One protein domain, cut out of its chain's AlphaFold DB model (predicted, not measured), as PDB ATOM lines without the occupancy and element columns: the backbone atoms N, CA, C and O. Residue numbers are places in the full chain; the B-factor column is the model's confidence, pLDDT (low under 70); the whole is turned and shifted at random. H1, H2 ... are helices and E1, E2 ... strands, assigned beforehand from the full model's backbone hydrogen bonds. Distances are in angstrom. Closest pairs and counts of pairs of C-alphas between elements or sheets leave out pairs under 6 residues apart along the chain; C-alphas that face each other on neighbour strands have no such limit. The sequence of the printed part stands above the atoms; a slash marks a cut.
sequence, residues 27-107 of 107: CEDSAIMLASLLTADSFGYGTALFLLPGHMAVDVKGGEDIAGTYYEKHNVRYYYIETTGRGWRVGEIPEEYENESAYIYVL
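AT A GLANCE: This is residues 27 to 107 of the 107 residues of an uncharacterized protein of Halobonum sp. Gai3-2 (UniProt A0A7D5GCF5). Helix H1 packs along E2 on a strongly twisted five-stranded sheet, curled like part of a barrel and folded back so that E3 and E4 face E1 and E5, with E2 as hinge. The 81 printed residues hold, in chain order, H1, E1, E2, E3, E4 and E5; the antiparallel sheet runs E3, E4, E2, E1, E5. The class is mixed; the whole is compact, with radius of gyration of the C-alphas 11.7 A and spans 34 by 28 by 24 A.

HOW THE PARTS SIT: H1, residues 27 to 39, has every O i to N i+4 pair within hydrogen-bond range. E1, residues 47 to 52, and E2, residues 55 to 62, form a hairpin, with N 57 and O 50 3.0 A apart. H1 touches E2, closest C-alphas Ala 31 and Val 58, 5.3 A. E3, residues 70 to 73, and E4, residues 76 to 81, form another hairpin, N 71 to O 78 2.9 A. E4 neighbours E2, N 79 to O 60 2.8 A. E5, residues 103 to 106, neighbours E1, N 49 to O 105 2.8 A.

IN THESE COORDINATES: H1 runs 18.2 A from C-alpha 27 at (153.647, 104.871, 126.359), E1 16.1 A, E2 21.6 A, E4 15.8 A. E3 and E5 each span 9.9 A, E5 ending at C-alpha 106, (153.996, 118.106, 114.719).

THE WHOLE: The farthest C-alphas, Ser 42 and Glu 96, are 34.4 A apart. The printed part has no cut; the link E4 to E5 is long. Residues 27 to 31 and 84 to 85 have pLDDT under 70.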
ATOM      1  N   CYS A  27     154.005 103.468 126.588       65.00
ATOM      2  CA  CYS A  27     153.647 104.871 126.359       65.00
ATOM      3  C   CYS A  27     153.670 105.260 124.872       65.00
ATOM      4  O   CYS A  27     152.864 106.082 124.446       65.00
ATOM      5  N   GLU A  28     154.528 104.616 124.078       62.16
ATOM      6  CA  GLU A  28     154.736 104.921 122.664       62.16
ATOM      7  C   GLU A  28     153.564 104.417 121.815       62.16
ATOM      8  O   GLU A  28     152.983 105.188 121.042       62.16
ATOM      9  N   ASP A  29     153.152 103.160 122.020       65.12
ATOM     10  CA  ASP A  29     152.043 102.546 121.279       65.12
ATOM     11  C   ASP A  29     150.718 103.293 121.538       65.12
ATOM     12  O   ASP A  29     149.940 103.575 120.618       65.12
ATOM     13  N   SER A  30     150.476 103.670 122.798       65.19
ATOM     14  CA  SER A  30     149.264 104.397 123.202       65.19
ATOM     15  C   SER A  30     149.244 105.826 122.649       65.19
ATOM     16  O   SER A  30     148.192 106.310 122.213       65.19
ATOM     17  N   ALA A  31     150.403 106.492 122.624       65.94
ATOM     18  CA  ALA A  31     150.514 107.865 122.156       65.94
ATOM     19  C   ALA A  31     150.257 107.974 120.648       65.94
ATOM     20  O   ALA A  31     149.402 108.734 120.189       65.94
ATOM     21  N   ILE A  32     150.932 107.156 119.851       71.06
ATOM     22  CA  ILE A  32     150.759 107.175 118.396       71.06
ATOM     23  C   ILE A  32     149.335 106.744 118.005       71.06
ATOM     24  O   ILE A  32     148.781 107.278 117.037       71.06
ATOM     25  N   MET A  33     148.705 105.822 118.744       72.50
ATOM     26  CA  MET A  33     147.314 105.435 118.491       72.50
ATOM     27  C   MET A  33     146.347 106.610 118.685       72.50
ATOM     28  O   MET A  33     145.540 106.904 117.798       72.50
ATOM     29  N   LEU A  34     146.438 107.310 119.818       75.44
ATOM     30  CA  LEU A  34     145.613 108.488 120.076       75.44
ATOM     31  C   LEU A  34     145.902 109.596 119.055       75.44
ATOM     32  O   LEU A  34     144.969 110.194 118.518       75.44
ATOM     33  N   ALA A  35     147.172 109.823 118.723       76.12
ATOM     34  CA  ALA A  35     147.554 110.829 117.744       76.12
ATOM     35  C   ALA A  35     147.006 110.522 116.338       76.12
ATOM     36  O   ALA A  35     146.545 111.425 115.636       76.12
ATOM     37  N   SER A  36     146.957 109.244 115.953       76.25
ATOM     38  CA  SER A  36     146.361 108.796 114.687       76.25
ATOM     39  C   SER A  36     144.847 109.034 114.644       76.25
ATOM     40  O   SER A  36     144.307 109.407 113.605       76.25
ATOM     41  N   LEU A  37     144.146 108.866 115.771       77.88
ATOM     42  CA  LEU A  37     142.711 109.159 115.860       77.88
ATOM     43  C   LEU A  37     142.434 110.663 115.805       77.88
ATOM     44  O   LEU A  37     141.521 111.084 115.101       77.88
ATOM     45  N   LEU A  38     143.220 111.472 116.519       79.50
ATOM     46  CA  LEU A  38     143.039 112.926 116.563       79.50
ATOM     47  C   LEU A  38     143.314 113.590 115.208       79.50
ATOM     48  O   LEU A  38     142.596 114.515 114.827       79.50
ATOM     49  N   THR A  39     144.310 113.096 114.472       81.44
ATOM     50  CA  THR A  39     144.685 113.624 113.149       81.44
ATOM     51  C   THR A  39     143.818 113.103 112.008       81.44
ATOM     52  O   THR A  39     143.777 113.743 110.959       81.44
ATOM     53  N   ALA A  40     143.105 111.985 112.189       79.12
ATOM     54  CA  ALA A  40     142.238 111.425 111.156       79.12
ATOM     55  C   ALA A  40     141.246 112.471 110.619       79.12
ATOM     56  O   ALA A  40     140.674 113.239 111.393       79.12
ATOM     57  N   ASP A  41     140.967 112.435 109.311       78.88
ATOM     58  CA  ASP A  41     140.128 113.417 108.594       78.88
ATOM     59  C   ASP A  41     138.749 113.662 109.228       78.88
ATOM     60  O   ASP A  41     138.143 114.716 109.050       78.88
ATOM     61  N   SER A  42     138.235 112.675 109.968       76.69
ATOM     62  CA  SER A  42     136.952 112.771 110.672       76.69
ATOM     63  C   SER A  42     136.994 113.686 111.903       76.69
ATOM     64  O   SER A  42     135.950 114.201 112.301       76.69
ATOM     65  N   PHE A  43     138.171 113.884 112.505       80.44
ATOM     66  CA  PHE A  43     138.386 114.742 113.671       80.44
ATOM     67  C   PHE A  43     139.211 115.985 113.317       80.44
ATOM     68  O   PHE A  43     138.812 117.094 113.669       80.44
ATOM     69  N   GLY A  44     140.323 115.812 112.595       79.31
ATOM     70  CA  GLY A  44     141.136 116.905 112.058       79.31
ATOM     71  C   GLY A  44     141.762 117.815 113.119       79.31
ATOM     72  O   GLY A  44     141.958 119.007 112.867       79.31
ATOM     73  N   TYR A  45     142.052 117.294 114.314       83.44
ATOM     74  CA  TYR A  45     142.723 118.068 115.352       83.44
ATOM     75  C   TYR A  45     144.213 118.202 115.040       83.44
ATOM     76  O   TYR A  45     144.904 117.223 114.754       83.44
ATOM     77  N   GLY A  46     144.728 119.429 115.158       86.56
ATOM     78  CA  GLY A  46     146.171 119.651 115.147       86.56
ATOM     79  C   GLY A  46     146.789 118.904 116.320       86.56
ATOM     80  O   GLY A  46     146.403 119.147 117.460       86.56
ATOM     81  N   THR A  47     147.710 117.991 116.040       86.69
ATOM     82  CA  THR A  47     148.260 117.077 117.042       86.69
ATOM     83  C   THR A  47     149.775 117.057 116.925       86.69
ATOM     84  O   THR A  47     150.332 117.250 115.842       86.69
ATOM     85  N   ALA A  48     150.453 116.852 118.041       85.81
ATOM     86  CA  ALA A  48     151.884 116.635 118.089       85.81
ATOM     87  C   ALA A  48     152.207 115.454 119.010       85.81
ATOM     88  O   ALA A  48     151.377 115.025 119.810       85.81
ATOM     89  N   LEU A  49     153.418 114.933 118.863       83.81
ATOM     90  CA  LEU A  49     154.023 113.990 119.792       83.81
ATOM     91  C   LEU A  49     155.148 114.695 120.533       83.81
ATOM     92  O   LEU A  49     156.030 115.289 119.890       83.81
ATOM     93  N   PHE A  50     155.131 114.614 121.858       85.19
ATOM     94  CA  PHE A  50     156.217 115.098 122.698       85.19
ATOM     95  C   PHE A  50     157.049 113.936 123.205       85.19
ATOM     96  O   PHE A  50     156.547 112.992 123.814       85.19
ATOM     97  N   LEU A  51     158.349 114.040 122.959       82.69
ATOM     98  CA  LEU A  51     159.338 113.114 123.475       82.69
ATOM     99  C   LEU A  51     160.045 113.762 124.663       82.69
ATOM    100  O   LEU A  51     160.864 114.674 124.496       82.69
ATOM    101  N   LEU A  52     159.702 113.276 125.850       80.88
ATOM    102  CA  LEU A  52     160.366 113.549 127.117       80.88
ATOM    103  C   LEU A  52     161.436 112.470 127.373       80.88
ATOM    104  O   LEU A  52     161.428 111.417 126.725       80.88
ATOM    105  N   PRO A  53     162.390 112.693 128.295       77.75
ATOM    106  CA  PRO A  53     163.398 111.690 128.625       77.75
ATOM    107  C   PRO A  53     162.766 110.373 129.113       77.75
ATOM    108  O   PRO A  53     162.358 110.256 130.260       77.75
ATOM    109  N   GLY A  54     162.702 109.365 128.234       74.31
ATOM    110  CA  GLY A  54     162.135 108.048 128.549       74.31
ATOM    111  C   GLY A  54     160.604 107.958 128.507       74.31
ATOM    112  O   GLY A  54     160.067 106.947 128.953       74.31
ATOM    113  N   HIS A  55     159.910 108.970 127.976       80.50
ATOM    114  CA  HIS A  55     158.448 108.991 127.901       80.50
ATOM    115  C   HIS A  55     157.957 109.693 126.628       80.50
ATOM    116  O   HIS A  55     158.470 110.746 126.245       80.50
ATOM    117  N   MET A  56     156.945 109.116 125.981       81.31
ATOM    118  CA  MET A  56     156.262 109.712 124.836       81.31
ATOM    119  C   MET A  56     154.822 110.040 125.211       81.31
ATOM    120  O   MET A  56     154.106 109.183 125.727       81.31
ATOM    121  N   ALA A  57     154.408 111.267 124.911       82.94
ATOM    122  CA  ALA A  57     153.058 111.755 125.141       82.94
ATOM    123  C   ALA A  57     152.433 112.311 123.858       82.94
ATOM    124  O   ALA A  57     153.106 112.503 122.838       82.94
ATOM    125  N   VAL A  58     151.124 112.547 123.924       85.44
ATOM    126  CA  VAL A  58     150.342 113.155 122.845       85.44
ATOM    127  C   VAL A  58     149.939 114.544 123.254       85.44
ATOM    128  O   VAL A  58     149.560 114.781 124.397       85.44
ATOM    129  N   ASP A  59     149.924 115.443 122.285       84.81
ATOM    130  CA  ASP A  59     149.601 116.829 122.536       84.81
ATOM    131  C   ASP A  59     148.624 117.330 121.495       84.81
ATOM    132  O   ASP A  59     148.776 117.091 120.295       84.81
ATOM    133  N   VAL A  60     147.612 118.058 121.950       89.50
ATOM    134  CA  VAL A  60     146.569 118.590 121.074       89.50
ATOM    135  C   VAL A  60     146.669 120.102 120.991       89.50
ATOM    136  O   VAL A  60     146.879 120.798 121.984       89.50
ATOM    137  N   LYS A  61     146.503 120.633 119.785       90.38
ATOM    138  CA  LYS A  61     146.439 122.068 119.544       90.38
ATOM    139  C   LYS A  61     145.273 122.669 120.326       90.38
ATOM    140  O   LYS A  61     144.128 122.249 120.161       90.38
ATOM    141  N   GLY A  62     145.562 123.704 121.103       88.75
ATOM    142  CA  GLY A  62     144.570 124.418 121.902       88.75
ATOM    143  C   GLY A  62     144.579 125.928 121.680       88.75
ATOM    144  O   GLY A  62     145.503 126.485 121.083       88.75
ATOM    145  N   GLY A  63     143.514 126.579 122.147       86.50
ATOM    146  CA  GLY A  63     143.407 128.037 122.219       86.50
ATOM    147  C   GLY A  63     144.155 128.606 123.425       86.50
ATOM    148  O   GLY A  63     144.486 127.881 124.356       86.50
ATOM    149  N   GLU A  64     144.425 129.913 123.421       85.00
ATOM    150  CA  GLU A  64     145.176 130.575 124.499       85.00
ATOM    151  C   GLU A  64     144.426 130.642 125.839       85.00
ATOM    152  O   GLU A  64     145.034 130.922 126.873       85.00
ATOM    153  N   ASP A  65     143.119 130.401 125.807       86.38
ATOM    154  CA  ASP A  65     142.184 130.401 126.928       86.38
ATOM    155  C   ASP A  65     142.154 129.076 127.706       86.38
ATOM    156  O   ASP A  65     141.541 128.999 128.773       86.38
ATOM    157  N   ILE A  66     142.837 128.041 127.210       84.94
ATOM    158  CA  ILE A  66     142.934 126.749 127.886       84.94
ATOM    159  C   ILE A  66     144.031 126.825 128.955       84.94
ATOM    160  O   ILE A  66     145.179 127.183 128.677       84.94
ATOM    161  N   ALA A  67     143.669 126.481 130.190       85.06
ATOM    162  CA  ALA A  67     144.595 126.378 131.311       85.06
ATOM    163  C   ALA A  67     145.276 125.002 131.341       85.06
ATOM    164  O   ALA A  67     144.656 123.998 130.999       85.06
ATOM    165  N   GLY A  68     146.527 124.967 131.801       88.88
ATOM    166  CA  GLY A  68     147.323 123.748 131.943       88.88
ATOM    167  C   GLY A  68     148.691 123.864 131.276       88.88
ATOM    168  O   GLY A  68     149.039 124.910 130.722       88.88
ATOM    169  N   THR A  69     149.461 122.787 131.343       90.50
ATOM    170  CA  THR A  69     150.778 122.662 130.726       90.50
ATOM    171  C   THR A  69     150.646 122.528 129.216       90.50
ATOM    172  O   THR A  69     149.930 121.667 128.695       90.50
ATOM    173  N   TYR A  70     151.358 123.395 128.507       91.75
ATOM    174  CA  TYR A  70     151.465 123.369 127.060       91.75
ATOM    175  C   TYR A  70     152.899 123.654 126.644       91.75
ATOM    176  O   TYR A  70     153.655 124.315 127.357       91.75
ATOM    177  N   TYR A  71     153.235 123.217 125.439       88.31
ATOM    178  CA  TYR A  71     154.467 123.609 124.781       88.31
ATOM    179  C   TYR A  71     154.123 124.340 123.491       88.31
ATOM    180  O   TYR A  71     153.124 124.060 122.821       88.31
ATOM    181  N   GLU A  72     154.940 125.334 123.162       89.94
ATOM    182  CA  GLU A  72     154.704 126.190 122.011       89.94
ATOM    183  C   GLU A  72     155.656 125.836 120.872       89.94
ATOM    184  O   GLU A  72     156.875 125.766 121.045       89.94
ATOM    185  N   LYS A  73     155.097 125.652 119.676       85.81
ATOM    186  CA  LYS A  73     155.874 125.502 118.447       85.81
ATOM    187  C   LYS A  73     155.214 126.278 117.322       85.81
ATOM    188  O   LYS A  73     154.033 126.099 117.047       85.81
ATOM    189  N   HIS A  74     155.990 127.136 116.661       87.56
ATOM    190  CA  HIS A  74     155.507 128.012 115.585       87.56
ATOM    191  C   HIS A  74     154.299 128.883 115.995       87.56
ATOM    192  O   HIS A  74     153.352 129.016 115.224       87.56
ATOM    193  N   ASN A  75     154.321 129.460 117.205       88.50
ATOM    194  CA  ASN A  75     153.215 130.238 117.795       88.50
ATOM    195  C   ASN A  75     151.896 129.455 117.937       88.50
ATOM    196  O   ASN A  75     150.817 130.042 117.984       88.50
ATOM    197  N   VAL A  76     151.963 128.124 117.970       89.50
ATOM    198  CA  VAL A  76     150.823 127.253 118.250       89.50
ATOM    199  C   VAL A  76     151.081 126.543 119.570       89.50
ATOM    200  O   VAL A  76     152.148 125.954 119.756       89.50
ATOM    201  N   ARG A  77     150.100 126.600 120.476       92.44
ATOM    202  CA  ARG A  77     150.130 125.892 121.757       92.44
ATOM    203  C   ARG A  77     149.581 124.487 121.592       92.44
ATOM    204  O   ARG A  77     148.482 124.305 121.063       92.44
ATOM    205  N   TYR A  78     150.344 123.525 122.074       90.44
ATOM    206  CA  TYR A  78     149.990 122.116 122.118       90.44
ATOM    207  C   TYR A  78     149.950 121.696 123.585       90.44
ATOM    208  O   TYR A  78     150.931 121.875 124.307       90.44
ATOM    209  N   TYR A  79     148.788 121.232 124.029       91.75
ATOM    210  CA  TYR A  79     148.501 120.906 125.420       91.75
ATOM    211  C   TYR A  79     148.750 119.432 125.681       91.75
ATOM    212  O   TYR A  79     148.269 118.593 124.918       91.75
ATOM    213  N   TYR A  80     149.432 119.161 126.790       89.38
ATOM    214  CA  TYR A  80     149.864 117.826 127.169       89.38
ATOM    215  C   TYR A  80     148.695 116.908 127.507       89.38
ATOM    216  O   TYR A  80     147.769 117.295 128.228       89.38
ATOM    217  N   ILE A  81     148.726 115.688 126.978       86.56
ATOM    218  CA  ILE A  81     147.778 114.625 127.299       86.56
ATOM    219  C   ILE A  81     148.573 113.416 127.785       86.56
ATOM    220  O   ILE A  81     149.228 112.728 127.004       86.56
ATOM    221  N   GLU A  82     148.453 113.135 129.080       83.81
ATOM    222  CA  GLU A  82     148.958 111.900 129.673       83.81
ATOM    223  C   GLU A  82     148.127 110.706 129.182       83.81
ATOM    224  O   GLU A  82     146.909 110.652 129.383       83.81
ATOM    225  N   THR A  83     148.784 109.734 128.551       70.62
ATOM    226  CA  THR A  83     148.139 108.549 127.960       70.62
ATOM    227  C   THR A  83     148.358 107.263 128.754       70.62
ATOM    228  O   THR A  83     147.669 106.275 128.504       70.62
ATOM    229  N   THR A  84     149.292 107.241 129.705       69.50
ATOM    230  CA  THR A  84     149.681 106.036 130.460       69.50
ATOM    231  C   THR A  84     148.940 105.883 131.788       69.50
ATOM    232  O   THR A  84     148.745 104.769 132.278       69.50
ATOM    233  N   GLY A  85     148.487 106.992 132.374       69.88
ATOM    234  CA  GLY A  85     147.743 107.013 133.631       69.88
ATOM    235  C   GLY A  85     146.239 107.231 133.452       69.88
ATOM    236  O   GLY A  85     145.758 107.640 132.400       69.88
ATOM    237  N   ARG A  86     145.460 107.005 134.517       74.19
ATOM    238  CA  ARG A  86     144.023 107.337 134.555       74.19
ATOM    239  C   ARG A  86     143.777 108.558 135.432       74.19
ATOM    240  O   ARG A  86     144.401 108.694 136.476       74.19
ATOM    241  N   GLY A  87     142.783 109.362 135.059       77.75
ATOM    242  CA  GLY A  87     142.313 110.496 135.864       77.75
ATOM    243  C   GLY A  87     142.955 111.840 135.523       77.75
ATOM    244  O   GLY A  87     142.533 112.842 136.089       77.75
ATOM    245  N   TRP A  88     143.896 111.855 134.580       84.50
ATOM    246  CA  TRP A  88     144.545 113.064 134.090       84.50
ATOM    247  C   TRP A  88     143.614 113.883 133.202       84.50
ATOM    248  O   TRP A  88     142.869 113.348 132.372       84.50
ATOM    249  N   ARG A  89     143.656 115.198 133.383       85.62
ATOM    250  CA  ARG A  89     143.019 116.166 132.490       85.62
ATOM    251  C   ARG A  89     144.026 116.661 131.459       85.62
ATOM    252  O   ARG A  89     145.231 116.601 131.663       85.62
ATOM    253  N   VAL A  90     143.512 117.205 130.357       86.25
ATOM    254  CA  VAL A  90     144.348 117.908 129.377       86.25
ATOM    255  C   VAL A  90     145.103 119.038 130.078       86.25
ATOM    256  O   VAL A  90     144.497 119.840 130.791       86.25
ATOM    257  N   GLY A  91     146.413 119.085 129.865       87.31
ATOM    258  CA  GLY A  91     147.328 120.033 130.486       87.31
ATOM    259  C   GLY A  91     147.791 119.651 131.895       87.31
ATOM    260  O   GLY A  91     148.523 120.432 132.496       87.31
ATOM    261  N   GLU A  92     147.404 118.497 132.441       89.81
ATOM    262  CA  GLU A  92     148.029 117.961 133.654       89.81
ATOM    263  C   GLU A  92     149.216 117.076 133.266       89.81
ATOM    264  O   GLU A  92     149.065 116.148 132.476       89.81
ATOM    265  N   ILE A  93     150.386 117.374 133.826       88.56
ATOM    266  CA  ILE A  93     151.633 116.646 133.589       88.56
ATOM    267  C   ILE A  93     152.121 116.038 134.914       88.56
ATOM    268  O   ILE A  93     151.928 116.661 135.962       88.56
ATOM    269  N   PRO A  94     152.736 114.842 134.915       85.50
ATOM    270  CA  PRO A  94     153.388 114.309 136.106       85.50
ATOM    271  C   PRO A  94     154.471 115.252 136.656       85.50
ATOM    272  O   PRO A  94     155.222 115.852 135.886       85.50
ATOM    273  N   GLU A  95     154.600 115.327 137.989       85.69
ATOM    274  CA  GLU A  95     155.577 116.201 138.672       85.69
ATOM    275  C   GLU A  95     157.022 115.976 138.185       85.69
ATOM    276  O   GLU A  95     157.821 116.910 138.137       85.69
ATOM    277  N   GLU A  96     157.358 114.746 137.779       84.25
ATOM    278  CA  GLU A  96     158.683 114.386 137.257       84.25
ATOM    279  C   GLU A  96     159.043 115.081 135.929       84.25
ATOM    280  O   GLU A  96     160.227 115.186 135.614       84.25
ATOM    281  N   TYR A  97     158.056 115.600 135.185       85.56
ATOM    282  CA  TYR A  97     158.255 116.249 133.884       85.56
ATOM    283  C   TYR A  97     157.900 117.744 133.863       85.56
ATOM    284  O   TYR A  97     158.116 118.391 132.839       85.56
ATOM    285  N   GLU A  98     157.407 118.338 134.961       82.62
ATOM    286  CA  GLU A  98     156.926 119.739 135.001       82.62
ATOM    287  C   GLU A  98     157.939 120.784 134.496       82.62
ATOM    288  O   GLU A  98     157.546 121.857 134.043       82.62
ATOM    289  N   ASN A  99     159.238 120.487 134.570       83.62
ATOM    290  CA  ASN A  99     160.312 121.390 134.141       83.62
ATOM    291  C   ASN A  99     161.202 120.792 133.043       83.62
ATOM    292  O   ASN A  99     162.268 121.336 132.742       83.62
ATOM    293  N   GLU A 100     160.783 119.678 132.448       85.25
ATOM    294  CA  GLU A 100     161.548 118.999 131.414       85.25
ATOM    295  C   GLU A 100     161.275 119.593 130.031       85.25
ATOM    296  O   GLU A 100     160.157 119.974 129.664       85.25
ATOM    297  N   SER A 101     162.339 119.666 129.233       85.06
ATOM    298  CA  SER A 101     162.234 120.050 127.827       85.06
ATOM    299  C   SER A 101     161.814 118.846 126.991       85.06
ATOM    300  O   SER A 101     162.393 117.770 127.118       85.06
ATOM    301  N   ALA A 102     160.858 119.048 126.088       84.44
ATOM    302  CA  ALA A 102     160.400 118.015 125.169       84.44
ATOM    303  C   ALA A 102     160.842 118.301 123.730       84.44
ATOM    304  O   ALA A 102     160.875 119.453 123.281       84.44
ATOM    305  N   TYR A 103     161.126 117.241 122.973       84.56
ATOM    306  CA  TYR A 103     161.202 117.335 121.517       84.56
ATOM    307  C   TYR A 103     159.806 117.199 120.927       84.56
ATOM    308  O   TYR A 103     159.099 116.236 121.202       84.56
ATOM    309  N   ILE A 104     159.432 118.160 120.086       84.81
ATOM    310  CA  ILE A 104     158.084 118.248 119.529       84.81
ATOM    311  C   ILE A 104     158.089 117.807 118.067       84.81
ATOM    312  O   ILE A 104     158.736 118.453 117.229       84.81
ATOM    313  N   TYR A 105     157.281 116.803 117.737       83.19
ATOM    314  CA  TYR A 105     156.993 116.367 116.370       83.19
ATOM    315  C   TYR A 105     155.543 116.710 116.030       83.19
ATOM    316  O   TYR A 105     154.622 116.118 116.571       83.19
ATOM    317  N   VAL A 106     155.343 117.705 115.163       84.06
ATOM    318  CA  VAL A 106     153.996 118.106 114.719       84.06
ATOM    319  C   VAL A 106     153.570 117.160 113.606       84.06
ATOM    320  O   VAL A 106     154.379 116.915 112.705       84.06
ATOM    321  N   LEU A 107     152.343 116.651 113.697       79.19
ATOM    322  CA  LEU A 107     151.741 115.730 112.736       79.19
ATOM    323  C   LEU A 107     150.898 116.469 111.691       79.19
ATOM    324  O   LEU A 107     150.295 117.514 112.037       79.19
TER     325      LEU A 107